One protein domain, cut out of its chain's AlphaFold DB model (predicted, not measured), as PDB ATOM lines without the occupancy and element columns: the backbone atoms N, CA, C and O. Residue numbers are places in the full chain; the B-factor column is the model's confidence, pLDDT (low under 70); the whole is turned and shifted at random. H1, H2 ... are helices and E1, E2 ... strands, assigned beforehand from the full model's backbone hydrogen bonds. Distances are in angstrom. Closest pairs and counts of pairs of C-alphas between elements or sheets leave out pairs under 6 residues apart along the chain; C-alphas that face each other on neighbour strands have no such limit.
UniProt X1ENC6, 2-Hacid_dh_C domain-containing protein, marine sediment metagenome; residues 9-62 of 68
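This is residues 9 to 62 of the 68 residues of the protein "2-Hacid_dh_C domain-containing protein" of marine sediment metagenome (UniProt X1ENC6). Two short parallel strands, E1 and E2, lie side by side as a small ribbon, and two short helices, H2 and H3, sit together over one side of it; a third helix, H1, lies at the far end of an arm made by the first residues. Two stretches stick out, residues 11 to 16 on that arm and residues 37 to 43 in the long loop between E1 and H3. The printed part has 54 residues with three named helices and two named strands, in the order H1, H2, E1, H3, E2, and the sheet has the order E1, E2. The class is mixed, helices and strands, with under half of the residues, 26, in named elements. The whole is only just compact, close to loose, with a radius of gyration of the C-alphas of 12.0 A and spans of 33 by 27 by 19 A.

E1 is residues 30 to 33, 10.0 A from first to last C-alpha, beginning at C-alpha 30 at (147.022, 118.096, 141.293). E2 is residues 58 to 61, 10.1 A long, ending at C-alpha 61 at (152.996, 123.556, 133.690). H2 is residues 21 to 27, 10.1 A long, and H3 is residues 47 to 52, 9.1 A long. H1 is residues 9 to 13, 6.5 A long, beginning at C-alpha 9 at (166.729, 116.408, 154.178).

E1 and E2 are parallel neighbours, with 16 degrees between their directions. C-alphas 32 and 60 face each other at 4.7 A. N 31 and O 58 are within hydrogen-bond range at 2.8 A, and so are N 60 and O 31 at 2.8 A. E1, H3 and E2 form a strand-helix-strand unit, two parallel neighbour strands with a helix between them along the chain, and its crossover is right-handed. The closest C-alphas of H2 and E1 are those of Leu 25 and Ile 31, 7.7 A apart. H2 and H3 touch, the closest C-alphas being those of His 26 and Ile 52 at 5.7 A. Their lines stand at a steep tilt of 48 degrees, and they run the same way. H2 and E2 are apart. H1 is apart from H2, H3, E1 and E2. Each O i to N i+4 pair is within hydrogen-bond range in H1 and H2, and 1 of 2 in H3.

The two C-alphas farthest apart are those of Glu 13 and Phe 47, 33.3 A. The printed part, residues 9 to 62, has no cut. The link from E1 to H3, residues 34 to 46, is long; the link from H1 to H2 is short, and those from H2 to E1 and from H3 to E2 are tight. The mean pLDDT of the printed part is 92.7, and no printed residue is under 70.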
ATOM      1  N   LYS A   9     166.577 115.514 153.023       94.69
ATOM      2  CA  LYS A   9     166.729 116.408 154.178       94.69
ATOM      3  C   LYS A   9     166.270 117.821 153.824       94.69
ATOM      4  O   LYS A   9     165.378 118.335 154.488       94.69
ATOM      5  N   LEU A  10     166.786 118.375 152.724       94.69
ATOM      6  CA  LEU A  10     166.404 119.708 152.258       94.69
ATOM      7  C   LEU A  10     164.908 119.779 151.928       94.69
ATOM      8  O   LEU A  10     164.237 120.717 152.325       94.69
ATOM      9  N   ILE A  11     164.351 118.766 151.255       93.94
ATOM     10  CA  ILE A  11     162.911 118.730 150.933       93.94
ATOM     11  C   ILE A  11     162.053 118.743 152.209       93.94
ATOM     12  O   ILE A  11     161.025 119.420 152.253       93.94
ATOM     13  N   SER A  12     162.492 118.035 153.253       94.38
ATOM     14  CA  SER A  12     161.779 117.977 154.534       94.38
ATOM     15  C   SER A  12     161.800 119.316 155.280       94.38
ATOM     16  O   SER A  12     160.824 119.638 155.952       94.38
ATOM     17  N   GLU A  13     162.854 120.128 155.120       97.00
ATOM     18  CA  GLU A  13     162.934 121.487 155.692       97.00
ATOM     19  C   GLU A  13     161.825 122.411 155.152       97.00
ATOM     20  O   GLU A  13     161.354 123.291 155.865       97.00
ATOM     21  N   TYR A  14     161.332 122.157 153.935       94.88
ATOM     22  CA  TYR A  14     160.216 122.890 153.319       94.88
ATOM     23  C   TYR A  14     158.849 122.214 153.520       94.88
ATOM     24  O   TYR A  14     157.916 122.469 152.759       94.88
ATOM     25  N   SER A  15     158.704 121.335 154.520       95.50
ATOM     26  CA  SER A  15     157.458 120.589 154.789       95.50
ATOM     27  C   SER A  15     156.963 119.743 153.605       95.50
ATOM     28  O   SER A  15     155.785 119.394 153.516       95.50
ATOM     29  N   ALA A  16     157.860 119.388 152.685       95.12
ATOM     30  CA  ALA A  16     157.562 118.508 151.572       95.12
ATOM     31  C   ALA A  16     158.062 117.090 151.868       95.12
ATOM     32  O   ALA A  16     159.030 116.867 152.592       95.12
ATOM     33  N   LYS A  17     157.411 116.096 151.262       96.25
ATOM     34  CA  LYS A  17     157.859 114.700 151.305       96.25
ATOM     35  C   LYS A  17     158.536 114.339 149.989       96.25
ATOM     36  O   LYS A  17     157.896 114.449 148.935       96.25
ATOM     37  N   LYS A  18     159.796 113.891 150.036       95.94
ATOM     38  CA  LYS A  18     160.461 113.318 148.856       95.94
ATOM     39  C   LYS A  18     159.827 111.962 148.542       95.94
ATOM     40  O   LYS A  18     159.703 111.122 149.430       95.94
ATOM     41  N   VAL A  19     159.402 111.776 147.299       96.94
ATOM     42  CA  VAL A  19     158.827 110.525 146.783       96.94
ATOM     43  C   VAL A  19     159.354 110.267 145.376       96.94
ATOM     44  O   VAL A  19     159.784 111.202 144.697       96.94
ATOM     45  N   GLU A  20     159.281 109.014 144.934       96.19
ATOM     46  CA  GLU A  20     159.563 108.648 143.547       96.19
ATOM     47  C   GLU A  20     158.493 109.195 142.594       96.19
ATOM     48  O   GLU A  20     157.350 109.443 142.994       96.19
ATOM     49  N   LEU A  21     158.864 109.382 141.324       94.75
ATOM     50  CA  LEU A  21     157.972 109.945 140.307       94.75
ATOM     51  C   LEU A  21     156.683 109.128 140.180       94.75
ATOM     52  O   LEU A  21     155.598 109.691 140.237       94.75
ATOM     53  N   GLU A  22     156.790 107.806 140.076       95.50
ATOM     54  CA  GLU A  22     155.637 106.907 139.962       95.50
ATOM     55  C   GLU A  22     154.674 107.055 141.149       95.50
ATOM     56  O   GLU A  22     153.466 107.200 140.962       95.50
ATOM     57  N   THR A  23     155.204 107.127 142.374       96.88
ATOM     58  CA  THR A  23     154.400 107.380 143.578       96.88
ATOM     59  C   THR A  23     153.707 108.741 143.517       96.88
ATOM     60  O   THR A  23     152.527 108.840 143.857       96.88
ATOM     61  N   LEU A  24     154.409 109.785 143.061       96.81
ATOM     62  CA  LEU A  24     153.827 111.114 142.881       96.81
ATOM     63  C   LEU A  24     152.661 111.068 141.890       96.81
ATOM     64  O   LEU A  24     151.592 111.591 142.199       96.81
ATOM     65  N   LEU A  25     152.840 110.428 140.737       96.62
ATOM     66  CA  LEU A  25     151.819 110.346 139.693       96.62
ATOM     67  C   LEU A  25     150.581 109.564 140.152       96.62
ATOM     68  O   LEU A  25     149.460 110.008 139.911       96.62
ATOM     69  N   HIS A  26     150.770 108.453 140.865       97.12
ATOM     70  CA  HIS A  26     149.668 107.638 141.384       97.12
ATOM     71  C   HIS A  26     148.842 108.333 142.473       97.12
ATOM     72  O   HIS A  26     147.638 108.097 142.588       97.12
ATOM     73  N   GLN A  27     149.476 109.150 143.315       96.69
ATOM     74  CA  GLN A  27     148.836 109.690 144.517       96.69
ATOM     75  C   GLN A  27     148.313 111.119 144.344       96.69
ATOM     76  O   GLN A  27     147.458 111.539 145.125       96.69
ATOM     77  N   SER A  28     148.787 111.863 143.345       97.12
ATOM     78  CA  SER A  28     148.464 113.286 143.200       97.12
ATOM     79  C   SER A  28     147.132 113.521 142.492       97.12
ATOM     80  O   SER A  28     146.874 112.960 141.432       97.12
ATOM     81  N   ASP A  29     146.312 114.409 143.055       96.75
ATOM     82  CA  ASP A  29     145.104 114.950 142.408       96.75
ATOM     83  C   ASP A  29     145.422 116.209 141.576       96.75
ATOM     84  O   ASP A  29     144.780 116.490 140.564       96.75
ATOM     85  N   TYR A  30     146.475 116.928 141.976       96.38
ATOM     86  CA  TYR A  30     147.022 118.096 141.293       96.38
ATOM     87  C   TYR A  30     148.536 117.939 141.173       96.38
ATOM     88  O   TYR A  30     149.225 117.702 142.166       96.38
ATOM     89  N   ILE A  31     149.063 118.079 139.962       95.31
ATOM     90  CA  ILE A  31     150.492 117.972 139.665       95.31
ATOM     91  C   ILE A  31     150.960 119.305 139.097       95.31
ATOM     92  O   ILE A  31     150.462 119.760 138.071       95.31
ATOM     93  N   SER A  32     151.957 119.911 139.738       93.75
ATOM     94  CA  SER A  32     152.626 121.102 139.216       93.75
ATOM     95  C   SER A  32     154.031 120.758 138.728       93.75
ATOM     96  O   SER A  32     154.853 120.239 139.486       93.75
ATOM     97  N   LEU A  33     154.316 121.044 137.459       92.25
ATOM     98  CA  LEU A  33     155.604 120.783 136.825       92.25
ATOM     99  C   LEU A  33     156.481 122.040 136.852       92.25
ATOM    100  O   LEU A  33     156.269 122.982 136.083       92.25
ATOM    101  N   HIS A  34     157.517 121.999 137.690       90.00
ATOM    102  CA  HIS A  34     158.533 123.050 137.847       90.00
ATOM    103  C   HIS A  34     159.911 122.630 137.305       90.00
ATOM    104  O   HIS A  34     160.948 123.058 137.800       90.00
ATOM    105  N   CYS A  35     159.940 121.773 136.283       87.38
ATOM    106  CA  CYS A  35     161.184 121.267 135.702       87.38
ATOM    107  C   CYS A  35     161.498 121.989 134.380       87.38
ATOM    108  O   CYS A  35     160.624 122.029 133.507       87.38
ATOM    109  N   PRO A  36     162.721 122.519 134.171       87.00
ATOM    110  CA  PRO A  36     163.143 123.066 132.882       87.00
ATOM    111  C   PRO A  36     162.982 122.043 131.755       87.00
ATOM    112  O   PRO A  36     163.218 120.853 131.968       87.00
ATOM    113  N   LEU A  37     162.616 122.487 130.547       86.50
ATOM    114  CA  LEU A  37     162.551 121.603 129.381       86.50
ATOM    115  C   LEU A  37     163.967 121.315 128.858       86.50
ATOM    116  O   LEU A  37     164.646 122.213 128.368       86.50
ATOM    117  N   ASN A  38     164.399 120.061 128.941       85.50
ATOM    118  CA  ASN A  38     165.680 119.573 128.437       85.50
ATOM    119  C   ASN A  38     165.509 118.138 127.892       85.50
ATOM    120  O   ASN A  38     164.390 117.634 127.811       85.50
ATOM    121  N   LYS A  39     166.600 117.465 127.503       85.19
ATOM    122  CA  LYS A  39     166.528 116.100 126.947       85.19
ATOM    123  C   LYS A  39     165.944 115.063 127.918       85.19
ATOM    124  O   LYS A  39     165.302 114.140 127.442       85.19
ATOM    125  N   SER A  40     166.157 115.202 129.229       83.75
ATOM    126  CA  SER A  40     165.670 114.245 130.233       83.75
ATOM    127  C   SER A  40     164.247 114.530 130.715       83.75
ATOM    128  O   SER A  40     163.583 113.625 131.200       83.75
ATOM    129  N   THR A  41     163.759 115.763 130.572       86.00
ATOM    130  CA  THR A  41     162.390 116.154 130.955       86.00
ATOM    131  C   THR A  41     161.435 116.244 129.762       86.00
ATOM    132  O   THR A  41     160.224 116.422 129.935       86.00
ATOM    133  N   LYS A  42     161.954 116.120 128.533       83.19
ATOM    134  CA  LYS A  42     161.146 115.962 127.322       83.19
ATOM    135  C   LYS A  42     160.438 114.608 127.399       83.19
ATOM    136  O   LYS A  42     161.102 113.587 127.495       83.19
ATOM    137  N   TYR A  43     159.105 114.628 127.360       88.06
ATOM    138  CA  TYR A  43     158.241 113.461 127.599       88.06
ATOM    139  C   TYR A  43     158.279 112.915 129.035       88.06
ATOM    140  O   TYR A  43     157.979 111.752 129.255       88.06
ATOM    141  N   LEU A  44     158.586 113.761 130.032       89.25
ATOM    142  CA  LEU A  44     158.455 113.375 131.447       89.25
ATOM    143  C   LEU A  44     157.037 112.893 131.790       89.25
ATOM    144  O   LEU A  44     156.872 112.048 132.659       89.25
ATOM    145  N   ILE A  45     156.032 113.468 131.127       91.31
ATOM    146  CA  ILE A  45     154.640 113.040 131.196       91.31
ATOM    147  C   ILE A  45     154.223 112.631 129.785       91.31
ATOM    148  O   ILE A  45     154.000 113.501 128.941       91.31
ATOM    149  N   ASP A  46     154.157 111.326 129.537       91.19
ATOM    150  CA  ASP A  46     153.704 110.731 128.279       91.19
ATOM    151  C   ASP A  46     152.553 109.739 128.547       91.19
ATOM    152  O   ASP A  46     152.030 109.632 129.662       91.19
ATOM    153  N   PHE A  47     152.119 108.998 127.530       92.38
ATOM    154  CA  PHE A  47     151.022 108.034 127.613       92.38
ATOM    155  C   PHE A  47     151.190 107.007 128.735       92.38
ATOM    156  O   PHE A  47     150.192 106.583 129.322       92.38
ATOM    157  N   LYS A  48     152.421 106.579 129.031       94.06
ATOM    158  CA  LYS A  48     152.684 105.614 130.105       94.06
ATOM    159  C   LYS A  48     152.376 106.229 131.470       94.06
ATOM    160  O   LYS A  48     151.697 105.605 132.279       94.06
ATOM    161  N   GLU A  49     152.830 107.452 131.698       95.00
ATOM    162  CA  GLU A  49     152.642 108.185 132.946       95.00
ATOM    163  C   GLU A  49     151.177 108.578 133.125       95.00
ATOM    164  O   GLU A  49     150.626 108.414 134.208       95.00
ATOM    165  N   ILE A  50     150.500 109.008 132.059       93.75
ATOM    166  CA  ILE A  50     149.072 109.357 132.106       93.75
ATOM    167  C   ILE A  50     148.217 108.148 132.517       93.75
ATOM    168  O   ILE A  50     147.251 108.310 133.261       93.75
ATOM    169  N   LYS A  51     148.577 106.931 132.088       95.88
ATOM    170  CA  LYS A  51     147.834 105.703 132.433       95.88
ATOM    171  C   LYS A  51     147.837 105.375 133.924       95.88
ATOM    172  O   LYS A  51     146.916 104.700 134.375       95.88
ATOM    173  N   ILE A  52     148.859 105.801 134.662       96.19
ATOM    174  CA  ILE A  52     148.994 105.498 136.093       96.19
ATOM    175  C   ILE A  52     148.447 106.607 136.995       96.19
ATOM    176  O   ILE A  52     148.265 106.400 138.196       96.19
ATOM    177  N   MET A  53     148.164 107.781 136.434       96.31
ATOM    178  CA  MET A  53     147.602 108.892 137.189       96.31
ATOM    179  C   MET A  53     146.146 108.648 137.582       96.31
ATOM    180  O   MET A  53     145.408 107.885 136.952       96.31
ATOM    181  N   LYS A  54     145.702 109.372 138.609       95.94
ATOM    182  CA  LYS A  54     144.287 109.431 138.968       95.94
ATOM    183  C   LYS A  54     143.451 110.000 137.819       95.94
ATOM    184  O   LYS A  54     143.835 110.958 137.145       95.94
ATOM    185  N   LYS A  55     142.256 109.441 137.625       94.94
ATOM    186  CA  LYS A  55     141.287 109.973 136.661       94.94
ATOM    187  C   LYS A  55     140.860 111.380 137.091       94.94
ATOM    188  O   LYS A  55     140.437 111.567 138.224       94.94
ATOM    189  N   GLY A  56     140.937 112.342 136.172       92.62
ATOM    190  CA  GLY A  56     140.603 113.741 136.458       92.62
ATOM    191  C   GLY A  56     141.716 114.531 137.153       92.62
ATOM    192  O   GLY A  56     141.445 115.620 137.645       92.62
ATOM    193  N   VAL A  57     142.949 114.005 137.189       95.81
ATOM    194  CA  VAL A  57     144.116 114.754 137.672       95.81
ATOM    195  C   VAL A  57     144.280 116.066 136.902       95.81
ATOM    196  O   VAL A  57     144.156 116.107 135.674       95.81
ATOM    197  N   PHE A  58     144.600 117.140 137.618       94.62
ATOM    198  CA  PHE A  58     144.934 118.425 137.011       94.62
ATOM    199  C   PHE A  58     146.447 118.590 136.930       94.62
ATOM    200  O   PHE A  58     147.147 118.466 137.934       94.62
ATOM    201  N   ILE A  59     146.955 118.904 135.737       92.81
ATOM    202  CA  ILE A  59     148.381 119.157 135.513       92.81
ATOM    203  C   ILE A  59     148.581 120.630 135.168       92.81
ATOM    204  O   ILE A  59     148.007 121.137 134.206       92.81
ATOM    205  N   ILE A  60     149.436 121.303 135.933       91.19
ATOM    206  CA  ILE A  60     149.844 122.689 135.713       91.19
ATOM    207  C   ILE A  60     151.311 122.692 135.283       91.19
ATOM    208  O   ILE A  60     152.163 122.070 135.918       91.19
ATOM    209  N   LYS A  61     151.628 123.401 134.197       83.50
ATOM    210  CA  LYS A  61     152.996 123.556 133.690       83.50
ATOM    211  C   LYS A  61     153.322 125.037 133.543       83.50
ATOM    212  O   LYS A  61     152.639 125.745 132.815       83.50
ATOM    213  N   PHE A  62     154.397 125.487 134.188       73.44
ATOM    214  CA  PHE A  62     154.771 126.909 134.227       73.44
ATOM    215  C   PHE A  62     155.722 127.354 133.100       73.44
ATOM    216  O   PHE A  62     156.009 128.541 132.963       73.44
TER     217      PHE A  62